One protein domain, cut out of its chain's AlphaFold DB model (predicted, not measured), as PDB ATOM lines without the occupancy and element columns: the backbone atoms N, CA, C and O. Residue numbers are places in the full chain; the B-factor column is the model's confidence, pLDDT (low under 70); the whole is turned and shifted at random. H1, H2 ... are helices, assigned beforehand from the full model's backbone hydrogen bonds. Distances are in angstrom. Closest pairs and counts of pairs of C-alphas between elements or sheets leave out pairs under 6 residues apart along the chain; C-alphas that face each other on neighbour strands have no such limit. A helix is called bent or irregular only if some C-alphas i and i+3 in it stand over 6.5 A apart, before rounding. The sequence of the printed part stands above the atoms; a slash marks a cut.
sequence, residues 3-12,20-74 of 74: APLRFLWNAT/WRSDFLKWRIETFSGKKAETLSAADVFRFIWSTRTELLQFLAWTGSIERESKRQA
ATOM      1  N   ALA A   3     103.529 251.112 288.253       67.75
ATOM      2  CA  ALA A   3     102.344 251.411 287.441       67.75
ATOM      3  C   ALA A   3     101.891 252.890 287.513       67.75
ATOM      4  O   ALA A   3     101.616 253.455 286.451       67.75
ATOM      5  N   PRO A   4     101.920 253.555 288.691       64.94
ATOM      6  CA  PRO A   4     101.542 254.958 288.789       64.94
ATOM      7  C   PRO A   4     102.416 255.891 287.948       64.94
ATOM      8  O   PRO A   4     101.941 256.729 287.182       64.94
ATOM      9  N   LEU A   5     103.730 255.701 288.072       70.94
ATOM     10  CA  LEU A   5     104.742 256.485 287.375       70.94
ATOM     11  C   LEU A   5     104.669 256.243 285.867       70.94
ATOM     12  O   LEU A   5     104.778 257.187 285.092       70.94
ATOM     13  N   ARG A   6     104.410 255.001 285.441       74.44
ATOM     14  CA  ARG A   6     104.240 254.659 284.023       74.44
ATOM     15  C   ARG A   6     103.006 255.320 283.407       74.44
ATOM     16  O   ARG A   6     103.073 255.769 282.265       74.44
ATOM     17  N   PHE A   7     101.901 255.397 284.149       71.06
ATOM     18  CA  PHE A   7     100.701 256.109 283.708       71.06
ATOM     19  C   PHE A   7     100.982 257.604 283.531       71.06
ATOM     20  O   PHE A   7     100.732 258.148 282.458       71.06
ATOM     21  N   LEU A   8     101.591 258.241 284.534       69.31
ATOM     22  CA  LEU A   8     101.936 259.663 284.481       69.31
ATOM     23  C   LEU A   8     102.904 259.972 283.325       69.31
ATOM     24  O   LEU A   8     102.742 260.954 282.602       69.31
ATOM     25  N   TRP A   9     103.878 259.089 283.103       74.38
ATOM     26  CA  TRP A   9     104.854 259.171 282.017       74.38
ATOM     27  C   TRP A   9     104.222 259.043 280.625       74.38
ATOM     28  O   TRP A   9     104.656 259.695 279.674       74.38
ATOM     29  N   ASN A  10     103.168 258.234 280.495       74.62
ATOM     30  CA  ASN A  10     102.373 258.162 279.272       74.62
ATOM     31  C   ASN A  10     101.446 259.367 279.100       74.62
ATOM     32  O   ASN A  10     101.319 259.865 277.988       74.62
ATOM     33  N   ALA A  11     100.839 259.862 280.176       68.50
ATOM     34  CA  ALA A  11      99.958 261.028 280.131       68.50
ATOM     35  C   ALA A  11     100.711 262.326 279.783       68.50
ATOM     36  O   ALA A  11     100.151 263.240 279.187       68.50
ATOM     37  N   THR A  12     102.000 262.396 280.119       70.19
ATOM     38  CA  THR A  12     102.902 263.518 279.797       70.19
ATOM     39  C   THR A  12     103.736 263.279 278.531       70.19
ATOM     40  O   THR A  12     104.642 264.056 278.207       70.19
ATOM     41  N   TRP A  20     104.154 272.058 281.527       75.75
ATOM     42  CA  TRP A  20     103.451 273.340 281.388       75.75
ATOM     43  C   TRP A  20     103.258 273.818 279.940       75.75
ATOM     44  O   TRP A  20     102.642 274.856 279.727       75.75
ATOM     45  N   ARG A  21     103.785 273.107 278.939       74.50
ATOM     46  CA  ARG A  21     103.493 273.344 277.513       74.50
ATOM     47  C   ARG A  21     102.428 272.398 276.958       74.50
ATOM     48  O   ARG A  21     101.992 272.600 275.836       74.50
ATOM     49  N   SER A  22     102.012 271.386 277.719       76.62
ATOM     50  CA  SER A  22     100.970 270.454 277.289       76.62
ATOM     51  C   SER A  22      99.587 271.060 277.512       76.62
ATOM     52  O   SER A  22      99.159 271.204 278.660       76.62
ATOM     53  N   ASP A  23      98.867 271.361 276.432       78.19
ATOM     54  CA  ASP A  23      97.489 271.865 276.513       78.19
ATOM     55  C   ASP A  23      96.563 270.874 277.220       78.19
ATOM     56  O   ASP A  23      95.767 271.263 278.069       78.19
ATOM     57  N   PHE A  24      96.747 269.572 276.984       78.94
ATOM     58  CA  PHE A  24      95.992 268.529 277.679       78.94
ATOM     59  C   PHE A  24      96.169 268.595 279.202       78.94
ATOM     60  O   PHE A  24      95.211 268.436 279.960       78.94
ATOM     61  N   LEU A  25      97.399 268.841 279.665       75.38
ATOM     62  CA  LEU A  25      97.683 268.915 281.093       75.38
ATOM     63  C   LEU A  25      97.100 270.187 281.706       75.38
ATOM     64  O   LEU A  25      96.507 270.121 282.779       75.38
ATOM     65  N   LYS A  26      97.219 271.323 281.014       81.31
ATOM     66  CA  LYS A  26      96.605 272.581 281.450       81.31
ATOM     67  C   LYS A  26      95.089 272.456 281.571       81.31
ATOM     68  O   LYS A  26      94.528 272.871 282.576       81.31
ATOM     69  N   TRP A  27      94.450 271.813 280.599       83.19
ATOM     70  CA  TRP A  27      93.005 271.598 280.590       83.19
ATOM     71  C   TRP A  27      92.545 270.647 281.707       83.19
ATOM     72  O   TRP A  27      91.520 270.856 282.359       83.19
ATOM     73  N   ARG A  28      93.362 269.627 282.013       82.06
ATOM     74  CA  ARG A  28      93.160 268.773 283.191       82.06
ATOM     75  C   ARG A  28      93.235 269.570 284.488       82.06
ATOM     76  O   ARG A  28      92.384 269.388 285.349       82.06
ATOM     77  N   ILE A  29      94.232 270.437 284.625       77.50
ATOM     78  CA  ILE A  29      94.397 271.272 285.819       77.50
ATOM     79  C   ILE A  29      93.228 272.244 285.951       77.50
ATOM     80  O   ILE A  29      92.698 272.381 287.045       77.50
ATOM     81  N   GLU A  30      92.764 272.835 284.854       83.56
ATOM     82  CA  GLU A  30      91.593 273.714 284.844       83.56
ATOM     83  C   GLU A  30      90.342 273.027 285.396       83.56
ATOM     84  O   GLU A  30      89.646 273.601 286.232       83.56
ATOM     85  N   THR A  31      90.115 271.762 285.030       82.81
ATOM     86  CA  THR A  31      88.979 270.976 285.543       82.81
ATOM     87  C   THR A  31      89.048 270.783 287.061       82.81
ATOM     88  O   THR A  31      88.028 270.826 287.741       82.81
ATOM     89  N   PHE A  32      90.245 270.559 287.605       73.00
ATOM     90  CA  PHE A  32      90.423 270.250 289.027       73.00
ATOM     91  C   PHE A  32      90.645 271.483 289.908       73.00
ATOM     92  O   PHE A  32      90.298 271.458 291.084       73.00
ATOM     93  N   SER A  33      91.247 272.547 289.377       72.44
ATOM     94  CA  SER A  33      91.611 273.745 290.138       72.44
ATOM     95  C   SER A  33      90.718 274.949 289.841       72.44
ATOM     96  O   SER A  33      90.884 275.981 290.486       72.44
ATOM     97  N   GLY A  34      89.852 274.875 288.824       74.00
ATOM     98  CA  GLY A  34      89.007 275.986 288.371       74.00
ATOM     99  C   GLY A  34      89.781 277.191 287.819       74.00
ATOM    100  O   GLY A  34      89.204 278.260 287.629       74.00
ATOM    101  N   LYS A  35      91.096 277.056 287.585       76.56
ATOM    102  CA  LYS A  35      91.947 278.118 287.026       76.56
ATOM    103  C   LYS A  35      92.065 277.919 285.521       76.56
ATOM    104  O   LYS A  35      92.366 276.812 285.089       76.56
ATOM    105  N   LYS A  36      91.906 278.988 284.740       76.38
ATOM    106  CA  LYS A  36      92.051 278.934 283.279       76.38
ATOM    107  C   LYS A  36      93.409 278.363 282.866       76.38
ATOM    108  O   LYS A  36      94.447 278.830 283.335       76.38
ATOM    109  N   ALA A  37      93.394 277.422 281.922       73.12
ATOM    110  CA  ALA A  37      94.582 276.813 281.329       73.12
ATOM    111  C   ALA A  37      95.644 277.836 280.874       73.12
ATOM    112  O   ALA A  37      96.847 277.602 280.999       73.12
ATOM    113  N   GLU A  38      95.198 278.981 280.362       71.19
ATOM    114  CA  GLU A  38      96.047 280.029 279.791       71.19
ATOM    115  C   GLU A  38      96.791 280.869 280.838       71.19
ATOM    116  O   GLU A  38      97.863 281.392 280.543       71.19
ATOM    117  N   THR A  39      96.271 280.971 282.066       77.31
ATOM    118  CA  THR A  39      96.902 281.743 283.152       77.31
ATOM    119  C   THR A  39      97.800 280.894 284.047       77.31
ATOM    120  O   THR A  39      98.481 281.429 284.924       77.31
ATOM    121  N   LEU A  40      97.831 279.575 283.838       76.94
ATOM    122  CA  LEU A  40      98.663 278.663 284.614       76.94
ATOM    123  C   LEU A  40     100.144 278.852 284.275       76.94
ATOM    124  O   LEU A  40     100.604 278.557 283.169       76.94
ATOM    125  N   SER A  41     100.910 279.291 285.274       78.88
ATOM    126  CA  SER A  41     102.365 279.343 285.192       78.88
ATOM    127  C   SER A  41     102.978 277.946 285.346       78.88
ATOM    128  O   SER A  41     102.351 277.015 285.861       78.88
ATOM    129  N   ALA A  42     104.249 277.787 284.963       78.94
ATOM    130  CA  ALA A  42     104.969 276.531 285.185       78.94
ATOM    131  C   ALA A  42     104.975 276.115 286.670       78.94
ATOM    132  O   ALA A  42     104.847 274.930 286.979       78.94
ATOM    133  N   ALA A  43     105.053 277.085 287.586       81.19
ATOM    134  CA  ALA A  43     105.023 276.840 289.024       81.19
ATOM    135  C   ALA A  43     103.652 276.339 289.506       81.19
ATOM    136  O   ALA A  43     103.606 275.431 290.335       81.19
ATOM    137  N   ASP A  44     102.548 276.872 288.973       80.50
ATOM    138  CA  ASP A  44     101.197 276.391 289.293       80.50
ATOM    139  C   ASP A  44     101.002 274.946 288.831       80.50
ATOM    140  O   ASP A  44     100.499 274.114 289.586       80.50
ATOM    141  N   VAL A  45     101.464 274.634 287.615       78.62
ATOM    142  CA  VAL A  45     101.401 273.283 287.048       78.62
ATOM    143  C   VAL A  45     102.185 272.301 287.915       78.62
ATOM    144  O   VAL A  45     101.654 271.261 288.306       78.62
ATOM    145  N   PHE A  46     103.422 272.637 288.286       78.38
ATOM    146  CA  PHE A  46     104.215 271.782 289.169       78.38
ATOM    147  C   PHE A  46     103.617 271.648 290.564       78.38
ATOM    148  O   PHE A  46     103.589 270.543 291.100       78.38
ATOM    149  N   ARG A  47     103.116 272.741 291.151       83.25
ATOM    150  CA  ARG A  47     102.489 272.720 292.476       83.25
ATOM    151  C   ARG A  47     101.253 271.831 292.484       83.25
ATOM    152  O   ARG A  47     101.101 271.046 293.413       83.25
ATOM    153  N   PHE A  48     100.421 271.913 291.448       80.69
ATOM    154  CA  PHE A  48      99.239 271.070 291.307       80.69
ATOM    155  C   PHE A  48      99.608 269.593 291.157       80.69
ATOM    156  O   PHE A  48      99.071 268.746 291.869       80.69
ATOM    157  N   ILE A  49     100.553 269.270 290.265       76.88
ATOM    158  CA  ILE A  49     101.026 267.889 290.084       76.88
ATOM    159  C   ILE A  49     101.595 267.360 291.400       76.88
ATOM    160  O   ILE A  49     101.338 266.221 291.771       76.88
ATOM    161  N   TRP A  50     102.350 268.186 292.125       80.06
ATOM    162  CA  TRP A  50     102.951 267.799 293.393       80.06
ATOM    163  C   TRP A  50     101.924 267.626 294.512       80.06
ATOM    164  O   TRP A  50     102.081 266.710 295.315       80.06
ATOM    165  N   SER A  51     100.871 268.449 294.564       82.56
ATOM    166  CA  SER A  51      99.812 268.323 295.572       82.56
ATOM    167  C   SER A  51      98.938 267.096 295.325       82.56
ATOM    168  O   SER A  51      98.629 266.367 296.262       82.56
ATOM    169  N   THR A  52      98.602 266.815 294.064       78.12
ATOM    170  CA  THR A  52      97.780 265.652 293.684       78.12
ATOM    171  C   THR A  52      98.580 264.358 293.556       78.12
ATOM    172  O   THR A  52      97.987 263.284 293.473       78.12
ATOM    173  N   ARG A  53      99.924 264.404 293.592       80.56
ATOM    174  CA  ARG A  53     100.769 263.204 293.451       80.56
ATOM    175  C   ARG A  53     100.419 262.129 294.472       80.56
ATOM    176  O   ARG A  53     100.476 260.955 294.140       80.56
ATOM    177  N   THR A  54     100.099 262.512 295.706       80.62
ATOM    178  CA  THR A  54      99.850 261.555 296.789       80.62
ATOM    179  C   THR A  54      98.528 260.830 296.570       80.62
ATOM    180  O   THR A  54      98.507 259.606 296.641       80.62
ATOM    181  N   GLU A  55      97.466 261.552 296.202       80.94
ATOM    182  CA  GLU A  55      96.179 260.961 295.807       80.94
ATOM    183  C   GLU A  55      96.315 260.083 294.563       80.94
ATOM    184  O   GLU A  55      95.838 258.952 294.554       80.94
ATOM    185  N   LEU A  56      97.032 260.550 293.536       75.88
ATOM    186  CA  LEU A  56      97.315 259.757 292.339       75.88
ATOM    187  C   LEU A  56      98.080 258.479 292.682       75.88
ATOM    188  O   LEU A  56      97.723 257.406 292.208       75.88
ATOM    189  N   LEU A  57      99.124 258.570 293.508       79.44
ATOM    190  CA  LEU A  57      99.909 257.414 293.937       79.44
ATOM    191  C   LEU A  57      99.073 256.444 294.774       79.44
ATOM    192  O   LEU A  57      99.210 255.240 294.577       79.44
ATOM    193  N   GLN A  58      98.195 256.934 295.653       82.06
ATOM    194  CA  GLN A  58      97.268 256.094 296.415       82.06
ATOM    195  C   GLN A  58      96.242 255.413 295.503       82.06
ATOM    196  O   GLN A  58      96.094 254.194 295.570       82.06
ATOM    197  N   PHE A  59      95.611 256.151 294.587       80.44
ATOM    198  CA  PHE A  59      94.682 255.598 293.598       80.44
ATOM    199  C   PHE A  59      95.352 254.548 292.704       80.44
ATOM    200  O   PHE A  59      94.786 253.489 292.432       80.44
ATOM    201  N   LEU A  60      96.584 254.810 292.264       74.88
ATOM    202  CA  LEU A  60      97.346 253.911 291.397       74.88
ATOM    203  C   LEU A  60      97.910 252.699 292.163       74.88
ATOM    204  O   LEU A  60      98.053 251.612 291.600       74.88
ATOM    205  N   ALA A  61      98.210 252.850 293.454       80.50
ATOM    206  CA  ALA A  61      98.539 251.731 294.332       80.50
ATOM    207  C   ALA A  61      97.319 250.824 294.557       80.50
ATOM    208  O   ALA A  61      97.463 249.601 294.483       80.50
ATOM    209  N   TRP A  62      96.142 251.423 294.755       84.19
ATOM    210  CA  TRP A  62      94.863 250.728 294.903       84.19
ATOM    211  C   TRP A  62      94.425 250.021 293.614       84.19
ATOM    212  O   TRP A  62      94.136 248.832 293.628       84.19
ATOM    213  N   THR A  63      94.480 250.670 292.451       80.62
ATOM    214  CA  THR A  63      94.231 249.965 291.174       80.62
ATOM    215  C   THR A  63      95.233 248.835 290.953       80.62
ATOM    216  O   THR A  63      94.867 247.776 290.457       80.62
ATOM    217  N   GLY A  64      96.482 248.998 291.398       78.69
ATOM    218  CA  GLY A  64      97.454 247.912 291.404       78.69
ATOM    219  C   GLY A  64      97.096 246.751 292.343       78.69
ATOM    220  O   GLY A  64      97.490 245.622 292.053       78.69
ATOM    221  N   SER A  65      96.406 246.981 293.467       79.25
ATOM    222  CA  SER A  65      95.872 245.884 294.291       79.25
ATOM    223  C   SER A  65      94.670 245.223 293.627       79.25
ATOM    224  O   SER A  65      94.655 244.000 293.559       79.25
ATOM    225  N   ILE A  66      93.765 246.006 293.031       82.44
ATOM    226  CA  ILE A  66      92.624 245.494 292.255       82.44
ATOM    227  C   ILE A  66      93.099 244.623 291.083       82.44
ATOM    228  O   ILE A  66      92.571 243.540 290.867       82.44
ATOM    229  N   GLU A  67      94.135 245.033 290.346       77.50
ATOM    230  CA  GLU A  67      94.686 244.242 289.234       77.50
ATOM    231  C   GLU A  67      95.309 242.921 289.720       77.50
ATOM    232  O   GLU A  67      95.188 241.890 289.059       77.50
ATOM    233  N   ARG A  68      95.949 242.924 290.899       76.25
ATOM    234  CA  ARG A  68      96.468 241.696 291.525       76.25
ATOM    235  C   ARG A  68      95.348 240.767 291.987       76.25
ATOM    236  O   ARG A  68      95.493 239.557 291.852       76.25
ATOM    237  N   GLU A  69      94.268 241.315 292.529       78.75
ATOM    238  CA  GLU A  69      93.083 240.548 292.927       78.75
ATOM    239  C   GLU A  69      92.346 239.983 291.712       78.75
ATOM    240  O   GLU A  69      92.053 238.792 291.682       78.75
ATOM    241  N   SER A  70      92.154 240.787 290.665       74.56
ATOM    242  CA  SER A  70      91.560 240.354 289.399       74.56
ATOM    243  C   SER A  70      92.360 239.219 288.753       74.56
ATOM    244  O   SER A  70      91.771 238.230 288.333       74.56
ATOM    245  N   LYS A  71      93.699 239.293 288.756       72.31
ATOM    246  CA  LYS A  71      94.568 238.199 288.279       72.31
ATOM    247  C   LYS A  71      94.586 236.958 289.174       72.31
ATOM    248  O   LYS A  71      95.069 235.928 288.730       72.31
ATOM    249  N   ARG A  72      94.141 237.053 290.429       70.69
ATOM    250  CA  ARG A  72      93.999 235.901 291.338       70.69
ATOM    251  C   ARG A  72      92.671 235.167 291.154       70.69
ATOM    252  O   ARG A  72      92.577 234.023 291.578       70.69
ATOM    253  N   GLN A  73      91.659 235.837 290.602       63.84
ATOM    254  CA  GLN A  73      90.336 235.264 290.335       63.84
ATOM    255  C   GLN A  73      90.165 234.730 288.902       63.84
ATOM    256  O   GLN A  73      89.130 234.133 288.615       63.84
ATOM    257  N   ALA A  74      91.149 234.944 288.025       53.59
ATOM    258  CA  ALA A  74      91.220 234.400 286.668       53.59
ATOM    259  C   ALA A  74      92.162 233.193 286.622       53.59
ATOM    260  O   ALA A  74      91.865 232.257 285.850       53.59
TER     261      ALA A  74
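AT A GLANCE: This is residues 3 to 12 and 20 to 74 of the 74 residues of an uncharacterized protein of mine drainage metagenome (UniProt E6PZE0). One long, bent helix, H3, makes the length of the model, with two short helices, H1 and H2, set at steep angles to its two arms. H1 packs on residues 56 to 64 of the longer arm, H3b, while H2 stands next to the shorter arm, H3a; residues 65 to 74 stick out free at the far end. The printed part has 65 residues with three named helices, H1, H2 and H3 in chain order, and no named strand: the class is all helix. The whole is loose, with a radius of gyration of the C-alphas of 14.6 A and spans of 47, 18 and 16 A.

HOW THE PARTS SIT: H1, residues 3 to 11, touches H3b, residues 54 to 73, which meets it with residues 56 to 64 alone. Their closest C-alphas, those of Pro 4 and Leu 60, are 5.1 A apart, and they run opposite ways at a steep tilt of 64 degrees. H2, residues 23 to 33, only just touches H3a, residues 42 to 51, with 3 pairs of C-alphas within 8 A. The closest are those of Ile 29 and Phe 48, 7.3 A apart; the two run the same way at a steep tilt of 56 degrees. H1 and H2 are only just apart, 8.3 A at the closest; H1 and H3a are apart, as are H2 and H3b. In H1, H2, H3a and H3b every O i to N i+4 pair is within hydrogen-bond range.

IN THESE COORDINATES: H1 begins at C-alpha 3, (102.344, 251.411, 287.441), and is 12.3 A long; H2 is 15.0 A long. H3, residues 42 to 73, was assigned as one helix by its hydrogen bonds but is bent: C-alphas 51 and 54 are 6.9 A apart. Its arms H3a, 14.2 A long, and H3b, 28.7 A long, stand at a steep tilt of 49 degrees, and H3b ends at C-alpha 73, (90.336, 235.264, 290.335).

THE WHOLE: The two C-alphas farthest apart, those of Thr 39 and Ala 74, are 47.8 A apart. Residues 13 to 19 are not printed, and C-alphas 12 and 20 are 10.0 A apart across this cut, which lies in the link from H1 to H2. The link from H2 to H3, 8 residues, is short. The mean pLDDT of the printed part is 76.5; residues 3 to 4, 8, 11 and 73 to 74 are under 70.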